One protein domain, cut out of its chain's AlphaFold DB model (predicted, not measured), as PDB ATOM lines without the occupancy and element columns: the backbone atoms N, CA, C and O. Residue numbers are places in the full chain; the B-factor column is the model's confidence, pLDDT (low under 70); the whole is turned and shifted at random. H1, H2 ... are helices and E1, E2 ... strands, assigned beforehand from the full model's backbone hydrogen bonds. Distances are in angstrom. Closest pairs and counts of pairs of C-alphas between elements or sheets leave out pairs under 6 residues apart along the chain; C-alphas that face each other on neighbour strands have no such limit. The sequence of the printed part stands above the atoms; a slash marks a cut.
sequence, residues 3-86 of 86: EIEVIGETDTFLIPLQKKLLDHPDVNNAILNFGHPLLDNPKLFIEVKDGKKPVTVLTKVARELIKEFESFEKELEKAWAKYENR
ATOM      1  N   GLU A   3     357.540 358.407 454.419       97.31
ATOM      2  CA  GLU A   3     358.328 357.188 454.612       97.31
ATOM      3  C   GLU A   3     358.426 356.470 453.267       97.31
ATOM      4  O   GLU A   3     357.424 356.354 452.556       97.31
ATOM      5  N   ILE A   4     359.628 356.025 452.910       95.12
ATOM      6  CA  ILE A   4     359.863 355.176 451.741       95.12
ATOM      7  C   ILE A   4     360.609 353.916 452.161       95.12
ATOM      8  O   ILE A   4     361.527 353.977 452.974       95.12
ATOM      9  N   GLU A   5     360.223 352.788 451.578       94.62
ATOM     10  CA  GLU A   5     360.988 351.544 451.604       94.62
ATOM     11  C   GLU A   5     361.838 351.480 450.333       94.62
ATOM     12  O   GLU A   5     361.333 351.736 449.236       94.62
ATOM     13  N   VAL A   6     363.129 351.186 450.475       91.56
ATOM     14  CA  VAL A   6     364.073 351.165 449.355       91.56
ATOM     15  C   VAL A   6     364.507 349.730 449.096       91.56
ATOM     16  O   VAL A   6     365.161 349.108 449.924       91.56
ATOM     17  N   ILE A   7     364.119 349.201 447.936       91.31
ATOM     18  CA  ILE A   7     364.339 347.803 447.552       91.31
ATOM     19  C   ILE A   7     365.629 347.698 446.737       91.31
ATOM     20  O   ILE A   7     365.803 348.433 445.767       91.31
ATOM     21  N   GLY A   8     366.499 346.749 447.091       84.00
ATOM     22  CA  GLY A   8     367.694 346.404 446.309       84.00
ATOM     23  C   GLY A   8     368.886 347.352 446.463       84.00
ATOM     24  O   GLY A   8     369.946 347.068 445.914       84.00
ATOM     25  N   GLU A   9     368.742 348.430 447.230       79.12
ATOM     26  CA  GLU A   9     369.826 349.357 447.563       79.12
ATOM     27  C   GLU A   9     370.301 349.152 449.001       79.12
ATOM     28  O   GLU A   9     369.535 348.761 449.884       79.12
ATOM     29  N   THR A  10     371.573 349.458 449.241       79.12
ATOM     30  CA  THR A  10     372.218 349.316 450.549       79.12
ATOM     31  C   THR A  10     372.716 350.666 451.071       79.12
ATOM     32  O   THR A  10     372.492 351.732 450.487       79.12
ATOM     33  N   ASP A  11     373.425 350.627 452.193       86.25
ATOM     34  CA  ASP A  11     374.022 351.758 452.901       86.25
ATOM     35  C   ASP A  11     374.820 352.709 451.993       86.25
ATOM     36  O   ASP A  11     374.854 353.916 452.244       86.25
ATOM     37  N   THR A  12     375.424 352.191 450.916       89.81
ATOM     38  CA  THR A  12     376.200 352.969 449.940       89.81
ATOM     39  C   THR A  12     375.380 354.081 449.289       89.81
ATOM     40  O   THR A  12     375.898 355.181 449.104       89.81
ATOM     41  N   PHE A  13     374.108 353.831 448.974       91.44
ATOM     42  CA  PHE A  13     373.203 354.836 448.417       91.44
ATOM     43  C   PHE A  13     372.537 355.668 449.521       91.44
ATOM     44  O   PHE A  13     372.460 356.898 449.445       91.44
ATOM     45  N   LEU A  14     372.069 354.995 450.573       93.81
ATOM     46  CA  LEU A  14     371.188 355.597 451.570       93.81
ATOM     47  C   LEU A  14     371.897 356.569 452.508       93.81
ATOM     48  O   LEU A  14     371.338 357.621 452.821       93.81
ATOM     49  N   ILE A  15     373.121 356.258 452.944       95.44
ATOM     50  CA  ILE A  15     373.851 357.107 453.893       95.44
ATOM     51  C   ILE A  15     374.213 358.465 453.268       95.44
ATOM     52  O   ILE A  15     373.948 359.487 453.908       95.44
ATOM     53  N   PRO A  16     374.778 358.547 452.045       96.50
ATOM     54  CA  PRO A  16     375.030 359.837 451.403       96.50
ATOM     55  C   PRO A  16     373.753 360.655 451.203       96.50
ATOM     56  O   PRO A  16     373.741 361.852 451.496       96.50
ATOM     57  N   LEU A  17     372.663 360.012 450.771       97.38
ATOM     58  CA  LEU A  17     371.377 360.680 450.590       97.38
ATOM     59  C   LEU A  17     370.822 361.221 451.916       97.38
ATOM     60  O   LEU A  17     370.388 362.370 451.964       97.38
ATOM     61  N   GLN A  18     370.868 360.433 452.995       97.56
ATOM     62  CA  GLN A  18     370.433 360.862 454.326       97.56
ATOM     63  C   GLN A  18     371.247 362.061 454.817       97.56
ATOM     64  O   GLN A  18     370.663 363.045 455.263       97.56
ATOM     65  N   LYS A  19     372.580 362.011 454.710       98.06
ATOM     66  CA  LYS A  19     373.446 363.134 455.098       98.06
ATOM     67  C   LYS A  19     373.085 364.396 454.322       98.06
ATOM     68  O   LYS A  19     372.868 365.441 454.922       98.06
ATOM     69  N   LYS A  20     372.902 364.272 453.005       98.06
ATOM     70  CA  LYS A  20     372.502 365.405 452.169       98.06
ATOM     71  C   LYS A  20     371.126 365.962 452.538       98.06
ATOM     72  O   LYS A  20     370.930 367.173 452.511       98.06
ATOM     73  N   LEU A  21     370.175 365.093 452.885       98.31
ATOM     74  CA  LEU A  21     368.862 365.509 453.382       98.31
ATOM     75  C   LEU A  21     368.996 366.292 454.688       98.31
ATOM     76  O   LEU A  21     368.398 367.355 454.792       98.31
ATOM     77  N   LEU A  22     369.789 365.808 455.648       98.38
ATOM     78  CA  LEU A  22     370.008 366.482 456.934       98.38
ATOM     79  C   LEU A  22     370.657 367.869 456.781       98.38
ATOM     80  O   LEU A  22     370.351 368.765 457.564       98.38
ATOM     81  N   ASP A  23     371.484 368.066 455.753       98.00
ATOM     82  CA  ASP A  23     372.110 369.360 455.447       98.00
ATOM     83  C   ASP A  23     371.179 370.334 454.694       98.00
ATOM     84  O   ASP A  23     371.482 371.524 454.563       98.00
ATOM     85  N   HIS A  24     370.047 369.864 454.154       98.25
ATOM     86  CA  HIS A  24     369.189 370.688 453.305       98.25
ATOM     87  C   HIS A  24     368.248 371.578 454.146       98.25
ATOM     88  O   HIS A  24     367.493 371.080 454.981       98.25
ATOM     89  N   PRO A  25     368.157 372.896 453.877       97.94
ATOM     90  CA  PRO A  25     367.449 373.848 454.741       97.94
ATOM     91  C   PRO A  25     365.930 373.657 454.809       97.94
ATOM     92  O   PRO A  25     365.294 374.233 455.688       97.94
ATOM     93  N   ASP A  26     365.328 372.902 453.887       98.25
ATOM     94  CA  ASP A  26     363.894 372.565 453.919       98.25
ATOM     95  C   ASP A  26     363.582 371.253 454.669       98.25
ATOM     96  O   ASP A  26     362.413 370.870 454.759       98.25
ATOM     97  N   VAL A  27     364.595 370.551 455.180       98.44
ATOM     98  CA  VAL A  27     364.447 369.282 455.900       98.44
ATOM     99  C   VAL A  27     364.543 369.549 457.401       98.44
ATOM    100  O   VAL A  27     365.437 370.253 457.859       98.44
ATOM    101  N   ASN A  28     363.593 369.008 458.162       98.44
ATOM    102  CA  ASN A  28     363.630 369.019 459.624       98.44
ATOM    103  C   ASN A  28     364.382 367.796 460.151       98.44
ATOM    104  O   ASN A  28     365.120 367.902 461.126       98.44
ATOM    105  N   ASN A  29     364.173 366.633 459.525       98.19
ATOM    106  CA  ASN A  29     364.796 365.384 459.942       98.19
ATOM    107  C   ASN A  29     364.822 364.349 458.803       98.19
ATOM    108  O   ASN A  29     363.946 364.347 457.933       98.19
ATOM    109  N   ALA A  30     365.796 363.440 458.844       98.06
ATOM    110  CA  ALA A  30     365.878 362.274 457.972       98.06
ATOM    111  C   ALA A  30     366.449 361.071 458.742       98.06
ATOM    112  O   ALA A  30     367.590 361.099 459.206       98.06
ATOM    113  N   ILE A  31     365.667 359.999 458.867       97.06
ATOM    114  CA  ILE A  31     366.009 358.818 459.671       97.06
ATOM    115  C   ILE A  31     366.061 357.590 458.767       97.06
ATOM    116  O   ILE A  31     365.093 357.297 458.067       97.06
ATOM    117  N   LEU A  32     367.174 356.859 458.827       94.94
ATOM    118  CA  LEU A  32     367.289 355.519 458.259       94.94
ATOM    119  C   LEU A  32     366.919 354.469 459.304       94.94
ATOM    120  O   LEU A  32     367.383 354.519 460.443       94.94
ATOM    121  N   ASN A  33     366.109 353.502 458.893       92.69
ATOM    122  CA  ASN A  33     365.797 352.308 459.659       92.69
ATOM    123  C   ASN A  33     366.092 351.082 458.794       92.69
ATOM    124  O   ASN A  33     365.388 350.831 457.822       92.69
ATOM    125  N   PHE A  34     367.132 350.334 459.151       87.50
ATOM    126  CA  PHE A  34     367.586 349.174 458.384       87.50
ATOM    127  C   PHE A  34     366.849 347.873 458.728       87.50
ATOM    128  O   PHE A  34     366.989 346.902 457.994       87.50
ATOM    129  N   GLY A  35     366.078 347.832 459.821       86.81
ATOM    130  CA  GLY A  35     365.483 346.581 460.297       86.81
ATOM    131  C   GLY A  35     366.530 345.473 460.494       86.81
ATOM    132  O   GLY A  35     367.669 345.733 460.890       86.81
ATOM    133  N   HIS A  36     366.140 344.226 460.236       87.38
ATOM    134  CA  HIS A  36     367.042 343.085 460.203       87.38
ATOM    135  C   HIS A  36     367.779 343.002 458.847       87.38
ATOM    136  O   HIS A  36     367.122 342.791 457.825       87.38
ATOM    137  N   PRO A  37     369.130 343.022 458.807       79.88
ATOM    138  CA  PRO A  37     369.910 343.177 457.566       79.88
ATOM    139  C   PRO A  37     369.658 342.148 456.454       79.88
ATOM    140  O   PRO A  37     369.962 342.406 455.296       79.88
ATOM    141  N   LEU A  38     369.168 340.954 456.804       81.81
ATOM    142  CA  LEU A  38     368.885 339.875 455.846       81.81
ATOM    143  C   LEU A  38     367.406 339.738 455.471       81.81
ATOM    144  O   LEU A  38     367.091 338.981 454.559       81.81
ATOM    145  N   LEU A  39     366.502 340.362 456.228       86.31
ATOM    146  CA  LEU A  39     365.062 340.087 456.140       86.31
ATOM    147  C   LEU A  39     364.249 341.323 455.764       86.31
ATOM    148  O   LEU A  39     363.184 341.173 455.170       86.31
ATOM    149  N   ASP A  40     364.754 342.512 456.086       88.62
ATOM    150  CA  ASP A  40     364.056 343.770 455.874       88.62
ATOM    151  C   ASP A  40     364.763 344.614 454.816       88.62
ATOM    152  O   ASP A  40     365.993 344.662 454.741       88.62
ATOM    153  N   ASN A  41     363.971 345.329 454.021       91.62
ATOM    154  CA  ASN A  41     364.492 346.427 453.224       91.62
ATOM    155  C   ASN A  41     364.631 347.676 454.106       91.62
ATOM    156  O   ASN A  41     363.774 347.936 454.960       91.62
ATOM    157  N   PRO A  42     365.660 348.501 453.876       93.50
ATOM    158  CA  PRO A  42     365.819 349.743 454.603       93.50
ATOM    159  C   PRO A  42     364.695 350.733 454.293       93.50
ATOM    160  O   PRO A  42     364.232 350.883 453.157       93.50
ATOM    161  N   LYS A  43     364.298 351.472 455.325       94.50
ATOM    162  CA  LYS A  43     363.315 352.547 455.251       94.50
ATOM    163  C   LYS A  43     363.967 353.891 455.518       94.50
ATOM    164  O   LYS A  43     364.781 354.029 456.429       94.50
ATOM    165  N   LEU A  44     363.560 354.894 454.751       96.00
ATOM    166  CA  LEU A  44     363.941 356.287 454.942       96.00
ATOM    167  C   LEU A  44     362.699 357.100 455.303       96.00
ATOM    168  O   LEU A  44     361.776 357.247 454.501       96.00
ATOM    169  N   PHE A  45     362.703 357.659 456.507       97.94
ATOM    170  CA  PHE A  45     361.714 358.629 456.954       97.94
ATOM    171  C   PHE A  45     362.249 360.045 456.760       97.94
ATOM    172  O   PHE A  45     363.373 360.344 457.157       97.94
ATOM    173  N   ILE A  46     361.436 360.922 456.174       98.19
ATOM    174  CA  ILE A  46     361.782 362.311 455.870       98.19
ATOM    175  C   ILE A  46     360.712 363.232 456.440       98.19
ATOM    176  O   ILE A  46     359.526 363.162 456.092       98.19
ATOM    177  N   GLU A  47     361.151 364.170 457.263       98.50
ATOM    178  CA  GLU A  47     360.343 365.268 457.760       98.50
ATOM    179  C   GLU A  47     360.835 366.578 457.148       98.50
ATOM    180  O   GLU A  47     362.025 366.884 457.168       98.50
ATOM    181  N   VAL A  48     359.917 367.358 456.581       98.62
ATOM    182  CA  VAL A  48     360.223 368.632 455.916       98.62
ATOM    183  C   VAL A  48     359.475 369.762 456.597       98.62
ATOM    184  O   VAL A  48     358.455 369.525 457.242       98.62
ATOM    185  N   LYS A  49     359.964 370.985 456.403       98.38
ATOM    186  CA  LYS A  49     359.317 372.202 456.895       98.38
ATOM    187  C   LYS A  49     357.899 372.371 456.350       98.38
ATOM    188  O   LYS A  49     357.581 371.921 455.244       98.38
ATOM    189  N   ASP A  50     357.070 373.090 457.101       97.00
ATOM    190  CA  ASP A  50     355.694 373.394 456.715       97.00
ATOM    191  C   ASP A  50     355.606 374.069 455.340       97.00
ATOM    192  O   ASP A  50     356.468 374.851 454.928       97.00
ATOM    193  N   GLY A  51     354.556 373.729 454.591       97.00
ATOM    194  CA  GLY A  51     354.349 374.213 453.224       97.00
ATOM    195  C   GLY A  51     355.240 373.552 452.163       97.00
ATOM    196  O   GLY A  51     355.060 373.814 450.972       97.00
ATOM    197  N   LYS A  52     356.170 372.663 452.543       97.94
ATOM    198  CA  LYS A  52     356.981 371.878 451.603       97.94
ATOM    199  C   LYS A  52     356.355 370.511 451.343       97.94
ATOM    200  O   LYS A  52     355.742 369.897 452.212       97.94
ATOM    201  N   LYS A  53     356.546 370.001 450.125       98.06
ATOM    202  CA  LYS A  53     356.149 368.640 449.745       98.06
ATOM    203  C   LYS A  53     357.356 367.704 449.889       98.06
ATOM    204  O   LYS A  53     358.327 367.906 449.156       98.06
ATOM    205  N   PRO A  54     357.311 366.676 450.759       97.75
ATOM    206  CA  PRO A  54     358.451 365.789 451.011       97.75
ATOM    207  C   PRO A  54     359.051 365.168 449.746       97.75
ATOM    208  O   PRO A  54     360.257 365.226 449.551       97.75
ATOM    209  N   VAL A  55     358.209 364.661 448.836       97.81
ATOM    210  CA  VAL A  55     358.650 364.066 447.559       97.81
ATOM    211  C   VAL A  55     359.421 365.074 446.700       97.81
ATOM    212  O   VAL A  55     360.427 364.734 446.080       97.81
ATOM    213  N   THR A  56     358.980 366.335 446.674       98.25
ATOM    214  CA  THR A  56     359.650 367.402 445.921       98.25
ATOM    215  C   THR A  56     361.007 367.743 446.532       98.25
ATOM    216  O   THR A  56     361.976 367.892 445.790       98.25
ATOM    217  N   VAL A  57     361.092 367.830 447.864       98.38
ATOM    218  CA  VAL A  57     362.354 368.077 448.582       98.38
ATOM    219  C   VAL A  57     363.327 366.916 448.375       98.38
ATOM    220  O   VAL A  57     364.459 367.158 447.974       98.38
ATOM    221  N   LEU A  58     362.874 365.668 448.532       97.94
ATOM    222  CA  LEU A  58     363.677 364.468 448.284       97.94
ATOM    223  C   LEU A  58     364.247 364.451 446.860       97.94
ATOM    224  O   LEU A  58     365.450 364.291 446.672       97.94
ATOM    225  N   THR A  59     363.398 364.674 445.855       98.00
ATOM    226  CA  THR A  59     363.824 364.682 444.445       98.00
ATOM    227  C   THR A  59     364.843 365.788 444.172       98.00
ATOM    228  O   THR A  59     365.789 365.596 443.410       98.00
ATOM    229  N   LYS A  60     364.652 366.966 444.778       98.31
ATOM    230  CA  LYS A  60     365.584 368.087 444.658       98.31
ATOM    231  C   LYS A  60     366.944 367.728 445.262       98.31
ATOM    232  O   LYS A  60     367.947 367.850 444.568       98.31
ATOM    233  N   VAL A  61     366.954 367.231 446.496       98.25
ATOM    234  CA  VAL A  61     368.169 366.838 447.217       98.25
ATOM    235  C   VAL A  61     368.935 365.741 446.476       98.25
ATOM    236  O   VAL A  61     370.146 365.850 446.300       98.25
ATOM    237  N   ALA A  62     368.240 364.731 445.948       97.38
ATOM    238  CA  ALA A  62     368.869 363.682 445.147       97.38
ATOM    239  C   ALA A  62     369.540 364.240 443.876       97.38
ATOM    240  O   ALA A  62     370.657 363.856 443.542       97.38
ATOM    241  N   ARG A  63     368.902 365.195 443.184       98.38
ATOM    242  CA  ARG A  63     369.499 365.860 442.009       98.38
ATOM    243  C   ARG A  63     370.709 366.720 442.361       98.38
ATOM    244  O   ARG A  63     371.631 366.810 441.558       98.38
ATOM    245  N   GLU A  64     370.693 367.382 443.513       98.19
ATOM    246  CA  GLU A  64     371.848 368.136 444.011       98.19
ATOM    247  C   GLU A  64     373.022 367.196 444.300       98.19
ATOM    248  O   GLU A  64     374.131 367.463 443.845       98.19
ATOM    249  N   LEU A  65     372.758 366.056 444.942       97.75
ATOM    250  CA  LEU A  65     373.773 365.039 445.215       97.75
ATOM    251  C   LEU A  65     374.386 364.455 443.930       97.75
ATOM    252  O   LEU A  65     375.602 364.315 443.843       97.75
ATOM    253  N   ILE A  66     373.570 364.179 442.904       97.69
ATOM    254  CA  ILE A  66     374.063 363.734 441.587       97.69
ATOM    255  C   ILE A  66     375.038 364.764 441.001       97.69
ATOM    256  O   ILE A  66     376.146 364.411 440.608       97.69
ATOM    257  N   LYS A  67     374.664 366.049 440.997       98.31
ATOM    258  CA  LYS A  67     375.521 367.123 440.466       98.31
ATOM    259  C   LYS A  67     376.831 367.272 441.237       98.31
ATOM    260  O   LYS A  67     377.842 367.649 440.646       98.31
ATOM    261  N   GLU A  68     376.814 367.019 442.541       97.25
ATOM    262  CA  GLU A  68     378.017 367.043 443.375       97.25
ATOM    263  C   GLU A  68     378.983 365.929 442.988       97.25
ATOM    264  O   GLU A  68     380.164 366.211 442.789       97.25
ATOM    265  N   PHE A  69     378.487 364.707 442.778       97.25
ATOM    266  CA  PHE A  69     379.316 363.606 442.290       97.25
ATOM    267  C   PHE A  69     379.859 363.858 440.880       97.25
ATOM    268  O   PHE A  69     381.059 363.708 440.670       97.25
ATOM    269  N   GLU A  70     379.030 364.338 439.950       98.25
ATOM    270  CA  GLU A  70     379.479 364.695 438.594       98.25
ATOM    271  C   GLU A  70     380.551 365.797 438.607       98.25
ATOM    272  O   GLU A  70     381.467 365.813 437.782       98.25
ATOM    273  N   SER A  71     380.431 366.764 439.518       98.31
ATOM    274  CA  SER A  71     381.411 367.846 439.654       98.31
ATOM    275  C   SER A  71     382.711 367.337 440.270       98.31
ATOM    276  O   SER A  71     383.789 367.696 439.801       98.31
ATOM    277  N   PHE A  72     382.614 366.480 441.287       98.12
ATOM    278  CA  PHE A  72     383.765 365.841 441.913       98.12
ATOM    279  C   PHE A  72     384.554 364.991 440.911       98.12
ATOM    280  O   PHE A  72     385.768 365.147 440.823       98.12
ATOM    281  N   GLU A  73     383.873 364.155 440.123       98.31
ATOM    282  CA  GLU A  73     384.488 363.313 439.090       98.31
ATOM    283  C   GLU A  73     385.295 364.155 438.093       98.31
ATOM    284  O   GLU A  73     386.483 363.911 437.890       98.31
ATOM    285  N   LYS A  74     384.705 365.236 437.568       98.31
ATOM    286  CA  LYS A  74     385.387 366.141 436.628       98.31
ATOM    287  C   LYS A  74     386.620 366.812 437.226       98.31
ATOM    288  O   LYS A  74     387.625 366.989 436.537       98.31
ATOM    289  N   GLU A  75     386.549 367.259 438.479       98.31
ATOM    290  CA  GLU A  75     387.705 367.881 439.135       98.31
ATOM    291  C   GLU A  75     388.796 366.855 439.453       98.31
ATOM    292  O   GLU A  75     389.984 367.161 439.314       98.31
ATOM    293  N   LEU A  76     388.408 365.624 439.795       98.19
ATOM    294  CA  LEU A  76     389.330 364.515 440.002       98.19
ATOM    295  C   LEU A  76     390.070 364.156 438.708       98.19
ATOM    296  O   LEU A  76     391.297 364.083 438.721       98.19
ATOM    297  N   GLU A  77     389.367 364.019 437.582       97.56
ATOM    298  CA  GLU A  77     389.972 363.755 436.267       97.56
ATOM    299  C   GLU A  77     390.977 364.844 435.867       97.56
ATOM    300  O   GLU A  77     392.096 364.549 435.440       97.56
ATOM    301  N   LYS A  78     390.625 366.123 436.058       97.44
ATOM    302  CA  LYS A  78     391.541 367.245 435.796       97.44
ATOM    303  C   LYS A  78     392.782 367.189 436.682       97.44
ATOM    304  O   LYS A  78     393.877 367.516 436.219       97.44
ATOM    305  N   ALA A  79     392.621 366.850 437.960       97.62
ATOM    306  CA  ALA A  79     393.736 366.716 438.890       97.62
ATOM    307  C   ALA A  79     394.643 365.541 438.498       97.62
ATOM    308  O   ALA A  79     395.865 365.693 438.507       97.62
ATOM    309  N   TRP A  80     394.051 364.421 438.080       97.31
ATOM    310  CA  TRP A  80     394.767 363.230 437.631       97.31
ATOM    311  C   TRP A  80     395.573 363.484 436.354       97.31
ATOM    312  O   TRP A  80     396.779 363.249 436.328       97.31
ATOM    313  N   ALA A  81     394.965 364.100 435.336       96.56
ATOM    314  CA  ALA A  81     395.655 364.460 434.096       96.56
ATOM    315  C   ALA A  81     396.827 365.433 434.332       96.56
ATOM    316  O   ALA A  81     397.849 365.374 433.649       96.56
ATOM    317  N   LYS A  82     396.713 366.339 435.313       95.94
ATOM    318  CA  LYS A  82     397.825 367.214 435.722       95.94
ATOM    319  C   LYS A  82     398.941 366.463 436.447       95.94
ATOM    320  O   LYS A  82     400.066 366.950 436.431       95.94
ATOM    321  N   TYR A  83     398.633 365.358 437.125       94.75
ATOM    322  CA  TYR A  83     399.618 364.525 437.809       94.75
ATOM    323  C   TYR A  83     400.401 363.653 436.821       94.75
ATOM    324  O   TYR A  83     401.619 363.625 436.909       94.75
ATOM    325  N   GLU A  84     399.736 363.015 435.852       92.62
ATOM    326  CA  GLU A  84     400.399 362.159 434.848       92.62
ATOM    327  C   GLU A  84     401.299 362.926 433.866       92.62
ATOM    328  O   GLU A  84     402.251 362.364 433.338       92.62
ATOM    329  N   ASN A  85     401.017 364.210 433.622       83.19
ATOM    330  CA  ASN A  85     401.827 365.073 432.752       83.19
ATOM    331  C   ASN A  85     402.997 365.774 433.484       83.19
ATOM    332  O   ASN A  85     403.564 366.730 432.945       83.19
ATOM    333  N   ARG A  86     403.318 365.363 434.717       63.84
ATOM    334  CA  ARG A  86     404.489 365.814 435.492       63.84
ATOM    335  C   ARG A  86     405.596 364.776 435.446       63.84
ATOM    336  O   ARG A  86     406.764 365.218 435.410       63.84
TER     337      ARG A  86
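AT A GLANCE: This is residues 3 to 86 of the 86 residues of the protein "RNA_pol_L_2 domain-containing protein" of Thermoplasmata archaeon (UniProt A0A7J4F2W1). H1 packs over one face of a three-stranded sheet, and long H2 starts beside the sheet, with residues 54 to 61 near it, passes H1 with residues 58 to 65, and runs away from the sheet as an arm, residues 67 to 86 standing free. The 84 printed residues run E1, H1, E2, E3, H2, mixed in class, with an antiparallel sheet E1, E3, E2. The whole is loose, radius of gyration of the C-alphas 16.4 A, spanning 50 by 37 by 15 A.

IN THESE COORDINATES: Find C-alpha 3 at (358.328, 357.188, 454.612), beginning E1, residues 3 to 5. Next come H1, residues 11 to 23, E2, residues 27 to 33, and E3, residues 43 to 48. H2, residues 54 to 84, runs 45.1 A to C-alpha 84 at (400.399, 362.159, 434.848).

HOW THE PARTS SIT: Within hydrogen-bond range, find N 4 and O 44, 2.9 A, joining E1 to E3, and N 31 and O 45, 2.9 A, in the hairpin E2 and E3. E1, H1, E2 form a split strand-helix-strand unit, E3 between its strands, its crossover right-handed. H1 is over E2, height 8.5 A. H1 and H2 touch, closest C-alphas Leu 21 and Val 61, 6.3 A. In H2 every O i to N i+4 pair is within range, in H1 8 of 9.

THE WHOLE: The printed part has no cut and no long link; residue 86 is under 70 in pLDDT.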